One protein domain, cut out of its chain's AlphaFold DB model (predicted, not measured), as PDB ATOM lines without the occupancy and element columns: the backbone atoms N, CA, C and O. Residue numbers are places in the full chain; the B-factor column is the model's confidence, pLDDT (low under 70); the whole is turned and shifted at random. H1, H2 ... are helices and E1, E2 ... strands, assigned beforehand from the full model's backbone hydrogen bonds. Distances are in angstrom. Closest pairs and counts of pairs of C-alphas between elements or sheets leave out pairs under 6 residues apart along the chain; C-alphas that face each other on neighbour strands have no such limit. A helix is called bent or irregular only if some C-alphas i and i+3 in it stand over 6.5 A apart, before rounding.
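This is residues 10 to 113 of the 115 residues of an uncharacterized protein of Leptotrichia sp. OH3620_COT-345 (UniProt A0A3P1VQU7). A five-stranded sheet, curled like part of a barrel, has H1 and H2 over one face, and the hairpin E1-E2 stands by its open side, next to edge strand E3, packed on H2 and near E6 at Thr 40. H1 makes one end of the long axis and the hairpin E6-E7 the other. The printed part has 104 residues, in order H1 E1 E2 E3 E4 E5 E6 E7 H2, of mixed class. The large sheet runs E3 E4 E5 E7 E6, antiparallel throughout; the whole is compact, with a radius of gyration of the C-alphas of 13.1 A, and elongated, spanning 42 by 25 by 24 A.

Start at H1, residues 13 to 28, irregular where C-alphas 14 and 17 are 7.6 A apart. Next comes the hairpin of E1, residues 33 to 37, and E2, residues 40 to 44, with N 35 and O 42 at 2.8 A. E3, residues 48 to 50, E4, residues 56 to 59, and E5, residues 65 to 71, form a meander, each strand the antiparallel neighbour of the one before: look for N 49 and O 58 at 3.0 A, and N 66 and O 57 at 2.8 A. The closest C-alphas of E1 and E3 are Val 35 and Ile 49, 7.5 A. E6, residues 77 to 81, and E7, residues 84 to 90, form a hairpin, with N 79 and O 86 at 2.8 A; E7 pairs with E5 too, N 69 and O 89 at 2.8 A. H2, residues 95 to 108, is on the same face of this two-layer arrangement, helices on one face of a sheet, as H1. H2 runs along E7, at 1 degrees on the local plane, at a height over the sheet of 9.0 A. H1 and H2 touch, Leu 27 and Ile 100 having the closest C-alphas at 5.6 A, at a steep tilt of 45 degrees, the same way. The closest C-alphas of E2 and H2 are Ile 44 and Ile 104, 6.2 A. Every O i to N i+4 pair of H2 is within hydrogen-bond range, and 9 of 12 in H1.

Find C-alpha 13 at (23.485, 32.057, 14.299); H1 runs 24.3 A from there. E5 spans 15.9 A and E7 20.6 A. H2 covers 19.9 A and ends at C-alpha 108, (48.319, 17.480, -1.771).

The C-alphas of Lys 14 and Gly 82, 42.8 A, are the two farthest apart. The printed part has no cut, its links are tight, and no printed residue is under 70 in pLDDT.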
ATOM      1  N   ILE A  10      29.651  29.882   9.582       95.25
ATOM      2  CA  ILE A  10      29.552  29.362  10.959       95.25
ATOM      3  C   ILE A  10      29.297  30.454  12.008       95.25
ATOM      4  O   ILE A  10      28.728  30.193  13.061       95.25
ATOM      5  N   SER A  11      29.708  31.691  11.727       94.06
ATOM      6  CA  SER A  11      29.554  32.820  12.641       94.06
ATOM      7  C   SER A  11      28.199  33.523  12.508       94.06
ATOM      8  O   SER A  11      28.021  34.581  13.106       94.06
ATOM      9  N   GLU A  12      27.282  33.021  11.677       96.06
ATOM     10  CA  GLU A  12      25.882  33.452  11.662       96.06
ATOM     11  C   GLU A  12      25.048  32.442  12.435       96.06
ATOM     12  O   GLU A  12      25.026  31.264  12.083       96.06
ATOM     13  N   GLU A  13      24.309  32.909  13.437       96.19
ATOM     14  CA  GLU A  13      23.485  32.057  14.299       96.19
ATOM     15  C   GLU A  13      22.571  31.116  13.499       96.19
ATOM     16  O   GLU A  13      22.610  29.906  13.697       96.19
ATOM     17  N   LYS A  14      21.868  31.649  12.490       96.50
ATOM     18  CA  LYS A  14      20.974  30.884  11.600       96.50
ATOM     19  C   LYS A  14      21.647  29.790  10.759       96.50
ATOM     20  O   LYS A  14      20.955  28.985  10.143       96.50
ATOM     21  N   TYR A  15      22.972  29.801  10.633       97.31
ATOM     22  CA  TYR A  15      23.721  28.819   9.844       97.31
ATOM     23  C   TYR A  15      24.619  27.935  10.704       97.31
ATOM     24  O   TYR A  15      25.010  26.869  10.240       97.31
ATOM     25  N   ARG A  16      24.946  28.364  11.926       96.12
ATOM     26  CA  ARG A  16      25.976  27.762  12.772       96.12
ATOM     27  C   ARG A  16      25.818  26.250  12.927       96.12
ATOM     28  O   ARG A  16      26.741  25.526  12.578       96.12
ATOM     29  N   GLU A  17      24.650  25.788  13.363       97.69
ATOM     30  CA  GLU A  17      24.370  24.358  13.567       97.69
ATOM     31  C   GLU A  17      24.524  23.553  12.266       97.69
ATOM     32  O   GLU A  17      25.260  22.568  12.215       97.69
ATOM     33  N   GLY A  18      23.940  24.040  11.166       98.00
ATOM     34  CA  GLY A  18      24.058  23.389   9.860       98.00
ATOM     35  C   GLY A  18      25.496  23.339   9.327       98.00
ATOM     36  O   GLY A  18      25.891  22.355   8.700       98.00
ATOM     37  N   VAL A  19      26.304  24.368   9.598       97.94
ATOM     38  CA  VAL A  19      27.730  24.384   9.234       97.94
ATOM     39  C   VAL A  19      28.521  23.399  10.100       97.94
ATOM     40  O   VAL A  19      29.368  22.677   9.573       97.94
ATOM     41  N   GLU A  20      28.252  23.329  11.406       97.81
ATOM     42  CA  GLU A  20      28.895  22.375  12.319       97.81
ATOM     43  C   GLU A  20      28.628  20.921  11.901       97.81
ATOM     44  O   GLU A  20      29.554  20.103  11.880       97.81
ATOM     45  N   ASP A  21      27.401  20.603  11.498       98.25
ATOM     46  CA  ASP A  21      27.043  19.268  11.019       98.25
ATOM     47  C   ASP A  21      27.646  18.947   9.649       98.25
ATOM     48  O   ASP A  21      28.176  17.849   9.454       98.25
ATOM     49  N   ALA A  22      27.682  19.917   8.730       98.25
ATOM     50  CA  ALA A  22      28.384  19.763   7.457       98.25
ATOM     51  C   ALA A  22      29.885  19.488   7.663       98.25
ATOM     52  O   ALA A  22      30.451  18.622   6.996       98.25
ATOM     53  N   ILE A  23      30.532  20.163   8.623       98.31
ATOM     54  CA  ILE A  23      31.938  19.920   8.982       98.31
ATOM     55  C   ILE A  23      32.135  18.484   9.494       98.31
ATOM     56  O   ILE A  23      33.071  17.806   9.064       98.31
ATOM     57  N   LYS A  24      31.269  17.996  10.396       98.31
ATOM     58  CA  LYS A  24      31.358  16.623  10.932       98.31
ATOM     59  C   LYS A  24      31.175  15.569   9.841       98.31
ATOM     60  O   LYS A  24      31.858  14.545   9.871       98.31
ATOM     61  N   ASP A  25      30.264  15.805   8.901       98.44
ATOM     62  CA  ASP A  25      30.036  14.910   7.769       98.44
ATOM     63  C   ASP A  25      31.243  14.904   6.821       98.44
ATOM     64  O   ASP A  25      31.807  13.845   6.544       98.44
ATOM     65  N   ILE A  26      31.731  16.085   6.423       98.44
ATOM     66  CA  ILE A  26      32.907  16.237   5.552       98.44
ATOM     67  C   ILE A  26      34.153  15.587   6.151       98.44
ATOM     68  O   ILE A  26      34.925  14.965   5.421       98.44
ATOM     69  N   LEU A  27      34.348  15.669   7.469       98.06
ATOM     70  CA  LEU A  27      35.486  15.050   8.151       98.06
ATOM     71  C   LEU A  27      35.594  13.534   7.903       98.06
ATOM     72  O   LEU A  27      36.708  12.992   7.926       98.06
ATOM     73  N   LYS A  28      34.462  12.860   7.671       98.25
ATOM     74  CA  LYS A  28      34.377  11.413   7.419       98.25
ATOM     75  C   LYS A  28      34.596  11.047   5.948       98.25
ATOM     76  O   LYS A  28      34.875   9.886   5.663       98.25
ATOM     77  N   ARG A  29      34.482  12.008   5.029       98.19
ATOM     78  CA  ARG A  29      34.595  11.774   3.583       98.19
ATOM     79  C   ARG A  29      36.042  11.525   3.167       98.19
ATOM     80  O   ARG A  29      36.991  11.973   3.820       98.19
ATOM     81  N   SER A  30      36.207  10.818   2.055       98.00
ATOM     82  CA  SER A  30      37.520  10.618   1.450       98.00
ATOM     83  C   SER A  30      38.002  11.905   0.759       98.00
ATOM     84  O   SER A  30      37.197  12.744   0.349       98.00
ATOM     85  N   ILE A  31      39.324  12.092   0.663       98.44
ATOM     86  CA  ILE A  31      39.952  13.270   0.036       98.44
ATOM     87  C   ILE A  31      40.460  12.884  -1.360       98.44
ATOM     88  O   ILE A  31      41.662  12.793  -1.599       98.44
ATOM     89  N   ASN A  32      39.537  12.571  -2.267       98.00
ATOM     90  CA  ASN A  32      39.846  12.074  -3.615       98.00
ATOM     91  C   ASN A  32      39.240  12.950  -4.736       98.00
ATOM     92  O   ASN A  32      39.509  12.710  -5.916       98.00
ATOM     93  N   ARG A  33      38.446  13.980  -4.397       98.06
ATOM     94  CA  ARG A  33      37.805  14.847  -5.388       98.06
ATOM     95  C   ARG A  33      38.846  15.778  -5.990       98.06
ATOM     96  O   ARG A  33      39.343  16.677  -5.323       98.06
ATOM     97  N   ARG A  34      39.138  15.582  -7.274       98.12
ATOM     98  CA  ARG A  34      40.040  16.441  -8.054       98.12
ATOM     99  C   ARG A  34      39.335  17.726  -8.471       98.12
ATOM    100  O   ARG A  34      38.260  17.651  -9.064       98.12
ATOM    101  N   VAL A  35      39.939  18.879  -8.202       97.56
ATOM    102  CA  VAL A  35      39.451  20.203  -8.615       97.56
ATOM    103  C   VAL A  35      40.605  21.015  -9.192       97.56
ATOM    104  O   VAL A  35      41.670  21.093  -8.583       97.56
ATOM    105  N   GLN A  36      40.394  21.629 -10.357       97.12
ATOM    106  CA  GLN A  36      41.382  22.521 -10.962       97.12
ATOM    107  C   GLN A  36      41.439  23.855 -10.210       97.12
ATOM    108  O   GLN A  36      40.406  24.470  -9.940       97.12
ATOM    109  N   PHE A  37      42.646  24.322  -9.896       96.31
ATOM    110  CA  PHE A  37      42.887  25.585  -9.205       96.31
ATOM    111  C   PHE A  37      44.099  26.315  -9.805       96.31
ATOM    112  O   PHE A  37      45.247  26.101  -9.420       96.31
ATOM    113  N   GLY A  38      43.850  27.203 -10.774       93.44
ATOM    114  CA  GLY A  38      44.923  27.752 -11.615       93.44
ATOM    115  C   GLY A  38      45.602  26.633 -12.403       93.44
ATOM    116  O   GLY A  38      44.903  25.796 -12.959       93.44
ATOM    117  N   GLU A  39      46.933  26.578 -12.370       94.81
ATOM    118  CA  GLU A  39      47.733  25.561 -13.076       94.81
ATOM    119  C   GLU A  39      47.937  24.241 -12.306       94.81
ATOM    120  O   GLU A  39      48.729  23.401 -12.720       94.81
ATOM    121  N   THR A  40      47.248  24.031 -11.177       95.81
ATOM    122  CA  THR A  40      47.364  22.792 -10.391       95.81
ATOM    123  C   THR A  40      46.013  22.121 -10.181       95.81
ATOM    124  O   THR A  40      44.960  22.759 -10.244       95.81
ATOM    125  N   THR A  41      46.039  20.823  -9.892       97.56
ATOM    126  CA  THR A  41      44.868  20.057  -9.466       97.56
ATOM    127  C   THR A  41      44.982  19.756  -7.976       97.56
ATOM    128  O   THR A  41      45.966  19.171  -7.530       97.56
ATOM    129  N   LEU A  42      43.953  20.117  -7.212       97.94
ATOM    130  CA  LEU A  42      43.858  19.857  -5.780       97.94
ATOM    131  C   LEU A  42      42.909  18.691  -5.499       97.94
ATOM    132  O   LEU A  42      41.867  18.556  -6.142       97.94
ATOM    133  N   LEU A  43      43.256  17.872  -4.511       98.56
ATOM    134  CA  LEU A  43      42.393  16.860  -3.915       98.56
ATOM    135  C   LEU A  43      41.684  17.445  -2.692       98.56
ATOM    136  O   LEU A  43      42.329  17.877  -1.735       98.56
ATOM    137  N   ILE A  44      40.356  17.447  -2.723       98.62
ATOM    138  CA  ILE A  44      39.488  17.937  -1.647       98.62
ATOM    139  C   ILE A  44      38.499  16.831  -1.226       98.62
ATOM    140  O   ILE A  44      38.444  15.784  -1.881       98.62
ATOM    141  N   PRO A  45      37.743  17.003  -0.124       98.69
ATOM    142  CA  PRO A  45      36.738  16.028   0.281       98.69
ATOM    143  C   PRO A  45      35.678  15.785  -0.799       98.69
ATOM    144  O   PRO A  45      35.286  16.709  -1.519       98.69
ATOM    145  N   GLU A  46      35.168  14.559  -0.890       98.31
ATOM    146  CA  GLU A  46      34.043  14.230  -1.776       98.31
ATOM    147  C   GLU A  46      32.830  15.134  -1.547       98.31
ATOM    148  O   GLU A  46      32.569  15.603  -0.435       98.31
ATOM    149  N   ASN A  47      32.059  15.359  -2.615       98.06
ATOM    150  CA  ASN A  47      30.863  16.207  -2.602       98.06
ATOM    151  C   ASN A  47      31.132  17.623  -2.063       98.06
ATOM    152  O   ASN A  47      30.295  18.213  -1.379       98.06
ATOM    153  N   THR A  48      32.310  18.171  -2.366       98.56
ATOM    154  CA  THR A  48      32.654  19.569  -2.096       98.56
ATOM    155  C   THR A  48      33.194  20.265  -3.342       98.56
ATOM    156  O   THR A  48      33.646  19.617  -4.291       98.56
ATOM    157  N   ILE A  49      33.128  21.597  -3.347       98.06
ATOM    158  CA  ILE A  49      33.704  22.469  -4.381       98.06
ATOM    159  C   ILE A  49      34.546  23.576  -3.747       98.06
ATOM    160  O   ILE A  49      34.395  23.882  -2.565       98.06
ATOM    161  N   ILE A  50      35.399  24.211  -4.552       98.06
ATOM    162  CA  ILE A  50      36.084  25.454  -4.182       98.06
ATOM    163  C   ILE A  50      35.241  26.631  -4.689       98.06
ATOM    164  O   ILE A  50      34.975  26.737  -5.885       98.06
ATOM    165  N   ASN A  51      34.828  27.524  -3.789       96.19
ATOM    166  CA  ASN A  51      34.081  28.735  -4.126       96.19
ATOM    167  C   ASN A  51      34.905  29.631  -5.069       96.19
ATOM    168  O   ASN A  51      36.034  29.992  -4.747       96.19
ATOM    169  N   SER A  52      34.354  30.054  -6.207       92.19
ATOM    170  CA  SER A  52      35.103  30.859  -7.188       92.19
ATOM    171  C   SER A  52      35.489  32.254  -6.684       92.19
ATOM    172  O   SER A  52      36.497  32.807  -7.123       92.19
ATOM    173  N   LYS A  53      34.719  32.828  -5.750       91.38
ATOM    174  CA  LYS A  53      34.948  34.180  -5.215       91.38
ATOM    175  C   LYS A  53      35.847  34.153  -3.990       91.38
ATOM    176  O   LYS A  53      36.847  34.860  -3.933       91.38
ATOM    177  N   GLN A  54      35.474  33.339  -3.006       94.12
ATOM    178  CA  GLN A  54      36.136  33.315  -1.697       94.12
ATOM    179  C   GLN A  54      37.153  32.181  -1.549       94.12
ATOM    180  O   GLN A  54      37.894  32.162  -0.572       94.12
ATOM    181  N   ARG A  55      37.218  31.264  -2.525       97.19
ATOM    182  CA  ARG A  55      38.175  30.144  -2.591       97.19
ATOM    183  C   ARG A  55      38.111  29.196  -1.396       97.19
ATOM    184  O   ARG A  55      39.037  28.418  -1.178       97.19
ATOM    185  N   ASN A  56      37.022  29.250  -0.635       98.06
ATOM    186  CA  ASN A  56      36.745  28.345   0.463       98.06
ATOM    187  C   ASN A  56      36.089  27.051  -0.022       98.06
ATOM    188  O   ASN A  56      35.466  27.030  -1.083       98.06
ATOM    189  N   ILE A  57      36.176  25.992   0.779       98.12
ATOM    190  CA  ILE A  57      35.396  24.771   0.550       98.12
ATOM    191  C   ILE A  57      33.909  25.055   0.787       98.12
ATOM    192  O   ILE A  57      33.548  25.704   1.771       98.12
ATOM    193  N   VAL A  58      33.057  24.541  -0.100       98.50
ATOM    194  CA  VAL A  58      31.595  24.529   0.042       98.50
ATOM    195  C   VAL A  58      31.101  23.096  -0.060       98.50
ATOM    196  O   VAL A  58      31.453  22.378  -0.999       98.50
ATOM    197  N   ASP A  59      30.283  22.684   0.901       98.44
ATOM    198  CA  ASP A  59      29.588  21.405   0.853       98.44
ATOM    199  C   ASP A  59      28.495  21.430  -0.220       98.44
ATOM    200  O   ASP A  59      27.579  22.247  -0.152       98.44
ATOM    201  N   MET A  60      28.550  20.526  -1.197       98.00
ATOM    202  CA  MET A  60      27.564  20.499  -2.284       98.00
ATOM    203  C   MET A  60      26.180  20.055  -1.807       98.00
ATOM    204  O   MET A  60      25.181  20.460  -2.395       98.00
ATOM    205  N   LYS A  61      26.108  19.234  -0.751       96.81
ATOM    206  CA  LYS A  61      24.841  18.713  -0.222       96.81
ATOM    207  C   LYS A  61      24.031  19.804   0.476       96.81
ATOM    208  O   LYS A  61      22.826  19.902   0.275       96.81
ATOM    209  N   THR A  62      24.682  20.614   1.305       97.75
ATOM    210  CA  THR A  62      24.010  21.624   2.141       97.75
ATOM    211  C   THR A  62      24.161  23.053   1.618       97.75
ATOM    212  O   THR A  62      23.357  23.927   1.957       97.75
ATOM    213  N   GLY A  63      25.177  23.318   0.796       97.75
ATOM    214  CA  GLY A  63      25.558  24.655   0.343       97.75
ATOM    215  C   GLY A  63      26.309  25.482   1.390       97.75
ATOM    216  O   GLY A  63      26.458  26.689   1.200       97.75
ATOM    217  N   TYR A  64      26.745  24.884   2.504       98.38
ATOM    218  CA  TYR A  64      27.477  25.596   3.551       98.38
ATOM    219  C   TYR A  64      28.966  25.741   3.231       98.38
ATOM    220  O   TYR A  64      29.636  24.785   2.836       98.38
ATOM    221  N   GLY A  65      29.486  26.952   3.434       97.69
ATOM    222  CA  GLY A  65      30.909  27.252   3.334       97.69
ATOM    223  C   GLY A  65      31.672  26.902   4.613       97.69
ATOM    224  O   GLY A  65      31.211  27.170   5.722       97.69
ATOM    225  N   ILE A  66      32.864  26.329   4.453       97.62
ATOM    226  CA  ILE A  66      33.789  25.986   5.538       97.62
ATOM    227  C   ILE A  66      35.040  26.857   5.430       97.62
ATOM    228  O   ILE A  66      35.539  27.094   4.330       97.62
ATOM    229  N   PHE A  67      35.582  27.307   6.567       97.12
ATOM    230  CA  PHE A  67      36.816  28.098   6.640       97.12
ATOM    231  C   PHE A  67      38.071  27.247   6.343       97.12
ATOM    232  O   PHE A  67      38.897  26.985   7.213       97.12
ATOM    233  N   ILE A  68      38.192  26.783   5.099       97.81
ATOM    234  CA  ILE A  68      39.399  26.212   4.488       97.81
ATOM    235  C   ILE A  68      39.533  26.890   3.130       97.81
ATOM    236  O   ILE A  68      38.749  26.599   2.228       97.81
ATOM    237  N   ILE A  69      40.467  27.830   3.013       97.88
ATOM    238  CA  ILE A  69      40.611  28.750   1.882       97.88
ATOM    239  C   ILE A  69      41.897  28.444   1.125       97.88
ATOM    240  O   ILE A  69      42.973  28.403   1.722       97.88
ATOM    241  N   PHE A  70      41.795  28.306  -0.194       97.88
ATOM    242  CA  PHE A  70      42.942  28.158  -1.084       97.88
ATOM    243  C   PHE A  70      43.391  29.511  -1.646       97.88
ATOM    244  O   PHE A  70      42.579  30.366  -2.004       97.88
ATOM    245  N   SER A  71      44.701  29.709  -1.769       96.12
ATOM    246  CA  SER A  71      45.306  30.950  -2.261       96.12
ATOM    247  C   SER A  71      46.359  30.671  -3.331       96.12
ATOM    248  O   SER A  71      46.980  29.615  -3.324       96.12
ATOM    249  N   LYS A  72      46.570  31.629  -4.241       95.56
ATOM    250  CA  LYS A  72      47.739  31.679  -5.144       95.56
ATOM    251  C   LYS A  72      48.896  32.508  -4.555       95.56
ATOM    252  O   LYS A  72      49.966  32.601  -5.136       95.56
ATOM    253  N   GLU A  73      48.666  33.097  -3.387       93.00
ATOM    254  CA  GLU A  73      49.627  33.854  -2.590       93.00
ATOM    255  C   GLU A  73      49.709  33.148  -1.229       93.00
ATOM    256  O   GLU A  73      48.854  33.390  -0.363       93.00
ATOM    257  N   PRO A  74      50.603  32.155  -1.066       92.31
ATOM    258  CA  PRO A  74      50.690  31.402   0.176       92.31
ATOM    259  C   PRO A  74      51.236  32.248   1.323       92.31
ATOM    260  O   PRO A  74      51.956  33.223   1.126       92.31
ATOM    261  N   ARG A  75      50.911  31.805   2.537       90.44
ATOM    262  CA  ARG A  75      51.569  32.236   3.773       90.44
ATOM    263  C   ARG A  75      52.409  31.067   4.288       90.44
ATOM    264  O   ARG A  75      53.221  30.531   3.549       90.44
ATOM    265  N   CYS A  76      52.139  30.622   5.509       92.50
ATOM    266  CA  CYS A  76      52.847  29.527   6.156       92.50
ATOM    267  C   CYS A  76      52.646  28.178   5.471       92.50
ATOM    268  O   CYS A  76      53.566  27.383   5.404       92.50
ATOM    269  N   ILE A  77      51.453  27.889   4.957       96.50
ATOM    270  CA  ILE A  77      51.193  26.607   4.299       96.50
ATOM    271  C   ILE A  77      51.347  26.816   2.798       96.50
ATOM    272  O   ILE A  77      50.541  27.527   2.192       96.50
ATOM    273  N   GLU A  78      52.373  26.203   2.214       96.56
ATOM    274  CA  GLU A  78      52.802  26.397   0.829       96.56
ATOM    275  C   GLU A  78      52.894  25.065   0.069       96.56
ATOM    276  O   GLU A  78      53.393  24.061   0.575       96.56
ATOM    277  N   LYS A  79      52.462  25.082  -1.193       95.50
ATOM    278  CA  LYS A  79      52.797  24.102  -2.229       95.50
ATOM    279  C   LYS A  79      53.340  24.853  -3.441       95.50
ATOM    280  O   LYS A  79      52.708  25.791  -3.919       95.50
ATOM    281  N   LYS A  80      54.475  24.401  -3.972       94.75
ATOM    282  CA  LYS A  80      55.033  24.878  -5.241       94.75
ATOM    283  C   LYS A  80      54.727  23.870  -6.349       94.75
ATOM    284  O   LYS A  80      54.881  22.670  -6.137       94.75
ATOM    285  N   GLU A  81      54.296  24.362  -7.504       93.56
ATOM    286  CA  GLU A  81      54.069  23.582  -8.724       93.56
ATOM    287  C   GLU A  81      54.657  24.377  -9.897       93.56
ATOM    288  O   GLU A  81      54.124  25.415 -10.296       93.56
ATOM    289  N   GLY A  82      55.828  23.959 -10.383       92.31
ATOM    290  CA  GLY A  82      56.617  24.752 -11.331       92.31
ATOM    291  C   GLY A  82      56.937  26.154 -10.794       92.31
ATOM    292  O   GLY A  82      57.526  26.303  -9.720       92.31
ATOM    293  N   ASN A  83      56.535  27.185 -11.541       94.12
ATOM    294  CA  ASN A  83      56.711  28.595 -11.167       94.12
ATOM    295  C   ASN A  83      55.578  29.137 -10.282       94.12
ATOM    296  O   ASN A  83      55.666  30.264  -9.797       94.12
ATOM    297  N   PHE A  84      54.524  28.351 -10.057       96.00
ATOM    298  CA  PHE A  84      53.370  28.770  -9.275       96.00
ATOM    299  C   PHE A  84      53.507  28.338  -7.824       96.00
ATOM    300  O   PHE A  84      54.039  27.271  -7.501       96.00
ATOM    301  N   LYS A  85      52.976  29.178  -6.942       96.00
ATOM    302  CA  LYS A  85      52.825  28.872  -5.530       96.00
ATOM    303  C   LYS A  85      51.354  28.881  -5.154       96.00
ATOM    304  O   LYS A  85      50.568  29.682  -5.652       96.00
ATOM    305  N   TYR A  86      51.006  27.996  -4.238       97.50
ATOM    306  CA  TYR A  86      49.664  27.845  -3.716       97.50
ATOM    307  C   TYR A  86      49.721  27.754  -2.209       97.50
ATOM    308  O   TYR A  86      50.670  27.202  -1.654       97.50
ATOM    309  N   GLY A  87      48.689  28.260  -1.549       97.12
ATOM    310  CA  GLY A  87      48.563  28.175  -0.107       97.12
ATOM    311  C   GLY A  87      47.194  27.723   0.346       97.12
ATOM    312  O   GLY A  87      46.230  27.710  -0.421       97.12
ATOM    313  N   LEU A  88      47.139  27.368   1.622       96.44
ATOM    314  CA  LEU A  88      45.930  26.952   2.310       96.44
ATOM    315  C   LEU A  88      45.864  27.673   3.658       96.44
ATOM    316  O   LEU A  88      46.840  27.709   4.397       96.44
ATOM    317  N   MET A  89      44.716  28.259   3.978       95.62
ATOM    318  CA  MET A  89      44.438  28.849   5.288       95.62
ATOM    319  C   MET A  89      43.216  28.172   5.889       95.62
ATOM    320  O   MET A  89      42.250  27.897   5.179       95.62
ATOM    321  N   TYR A  90      43.239  27.920   7.191       96.00
ATOM    322  CA  TYR A  90      42.122  27.313   7.901       96.00
ATOM    323  C   TYR A  90      42.035  27.844   9.334       96.00
ATOM    324  O   TYR A  90      42.966  28.483   9.817       96.00
ATOM    325  N   SER A  91      40.902  27.601   9.993       89.38
ATOM    326  CA  SER A  91      40.704  27.919  11.409       89.38
ATOM    327  C   SER A  91      41.234  26.759  12.244       89.38
ATOM    328  O   SER A  91      40.717  25.644  12.168       89.38
ATOM    329  N   ASP A  92      42.283  27.018  13.016       87.19
ATOM    330  CA  ASP A  92      42.871  26.083  13.979       87.19
ATOM    331  C   ASP A  92      42.056  25.988  15.279       87.19
ATOM    332  O   ASP A  92      42.055  24.945  15.930       87.19
ATOM    333  N   THR A  93      41.280  27.026  15.601       90.94
ATOM    334  CA  THR A  93      40.345  27.044  16.736       90.94
ATOM    335  C   THR A  93      39.220  26.012  16.616       90.94
ATOM    336  O   THR A  93      38.720  25.526  17.630       90.94
ATOM    337  N   ASN A  94      38.828  25.625  15.396       94.00
ATOM    338  CA  ASN A  94      37.892  24.526  15.172       94.00
ATOM    339  C   ASN A  94      38.655  23.231  14.855       94.00
ATOM    340  O   ASN A  94      39.139  23.019  13.742       94.00
ATOM    341  N   SER A  95      38.697  22.320  15.828       96.31
ATOM    342  CA  SER A  95      39.463  21.072  15.732       96.31
ATOM    343  C   SER A  95      39.050  20.170  14.560       96.31
ATOM    344  O   SER A  95      39.894  19.470  13.996       96.31
ATOM    345  N   ASN A  96      37.779  20.187  14.147       97.69
ATOM    346  CA  ASN A  96      37.318  19.402  13.003       97.69
ATOM    347  C   ASN A  96      37.749  20.034  11.674       97.69
ATOM    348  O   ASN A  96      38.199  19.311  10.784       97.69
ATOM    349  N   ILE A  97      37.689  21.367  11.559       97.75
ATOM    350  CA  ILE A  97      38.249  22.096  10.409       97.75
ATOM    351  C   ILE A  97      39.750  21.825  10.299       97.75
ATOM    352  O   ILE A  97      40.221  21.460   9.222       97.75
ATOM    353  N   ALA A  98      40.484  21.916  11.411       97.62
ATOM    354  CA  ALA A  98      41.912  21.626  11.448       97.62
ATOM    355  C   ALA A  98      42.219  20.198  10.965       97.62
ATOM    356  O   ALA A  98      43.084  20.008  10.113       97.62
ATOM    357  N   LYS A  99      41.468  19.186  11.423       98.19
ATOM    358  CA  LYS A  99      41.631  17.795  10.958       98.19
ATOM    359  C   LYS A  99      41.385  17.644   9.454       98.19
ATOM    360  O   LYS A  99      42.151  16.947   8.790       98.19
ATOM    361  N   ILE A 100      40.347  18.280   8.906       98.31
ATOM    362  CA  ILE A 100      40.076  18.257   7.457       98.31
ATOM    363  C   ILE A 100      41.229  18.921   6.698       98.31
ATOM    364  O   ILE A 100      41.765  18.332   5.759       98.31
ATOM    365  N   ALA A 101      41.648  20.113   7.128       98.06
ATOM    366  CA  ALA A 101      42.739  20.849   6.505       98.06
ATOM    367  C   ALA A 101      44.041  20.040   6.510       98.06
ATOM    368  O   ALA A 101      44.685  19.933   5.473       98.06
ATOM    369  N   GLN A 102      44.386  19.384   7.620       97.62
ATOM    370  CA  GLN A 102      45.581  18.541   7.711       97.62
ATOM    371  C   GLN A 102      45.534  17.330   6.768       97.62
ATOM    372  O   GLN A 102      46.542  16.999   6.139       97.62
ATOM    373  N   LYS A 103      44.362  16.701   6.582       98.19
ATOM    374  CA  LYS A 103      44.196  15.646   5.566       98.19
ATOM    375  C   LYS A 103      44.451  16.183   4.150       98.19
ATOM    376  O   LYS A 103      45.163  15.541   3.380       98.19
ATOM    377  N   ILE A 104      43.915  17.364   3.826       98.44
ATOM    378  CA  ILE A 104      44.111  18.034   2.528       98.44
ATOM    379  C   ILE A 104      45.583  18.411   2.324       98.44
ATOM    380  O   ILE A 104      46.144  18.125   1.268       98.44
ATOM    381  N   ILE A 105      46.222  19.013   3.329       97.94
ATOM    382  CA  ILE A 105      47.641  19.398   3.319       97.94
ATOM    383  C   ILE A 105      48.503  18.182   2.990       97.94
ATOM    384  O   ILE A 105      49.285  18.226   2.040       97.94
ATOM    385  N   LYS A 106      48.298  17.082   3.723       97.81
ATOM    386  CA  LYS A 106      49.065  15.846   3.560       97.81
ATOM    387  C   LYS A 106      48.913  15.251   2.161       97.81
ATOM    388  O   LYS A 106      49.920  14.952   1.529       97.81
ATOM    389  N   VAL A 107      47.683  15.084   1.670       98.12
ATOM    390  CA  VAL A 107      47.448  14.411   0.379       98.12
ATOM    391  C   VAL A 107      47.902  15.250  -0.821       98.12
ATOM    392  O   VAL A 107      48.300  14.697  -1.840       98.12
ATOM    393  N   ASN A 108      47.880  16.580  -0.703       97.94
ATOM    394  CA  ASN A 108      48.319  17.480  -1.771       97.94
ATOM    395  C   ASN A 108      49.810  17.849  -1.681       97.94
ATOM    396  O   ASN A 108      50.334  18.474  -2.601       97.94
ATOM    397  N   GLY A 109      50.498  17.486  -0.596       96.94
ATOM    398  CA  GLY A 109      51.917  17.790  -0.404       96.94
ATOM    399  C   GLY A 109      52.209  19.256  -0.065       96.94
ATOM    400  O   GLY A 109      53.276  19.759  -0.418       96.94
ATOM    401  N   PHE A 110      51.282  19.951   0.603       97.62
ATOM    402  CA  PHE A 110      51.584  21.254   1.200       97.62
ATOM    403  C   PHE A 110      52.554  21.088   2.378       97.62
ATOM    404  O   PHE A 110      52.525  20.079   3.085       97.62
ATOM    405  N   LYS A 111      53.387  22.099   2.614       95.88
ATOM    406  CA  LYS A 111      54.352  22.156   3.719       95.88
ATOM    407  C   LYS A 111      54.120  23.409   4.554       95.88
ATOM    408  O   LYS A 111      53.737  24.434   4.000       95.88
ATOM    409  N   ASN A 112      54.361  23.325   5.862       93.56
ATOM    410  CA  ASN A 112      54.432  24.508   6.720       93.56
ATOM    411  C   ASN A 112      55.845  25.116   6.639       93.56
ATOM    412  O   ASN A 112      56.824  24.391   6.800       93.56
ATOM    413  N   THR A 113      55.941  26.411   6.356       91.81
ATOM    414  CA  THR A 113      57.178  27.181   6.153       91.81
ATOM    415  C   THR A 113      57.357  28.304   7.176       91.81
ATOM    416  O   THR A 113      58.434  28.892   7.233       91.81
TER     417      THR A 113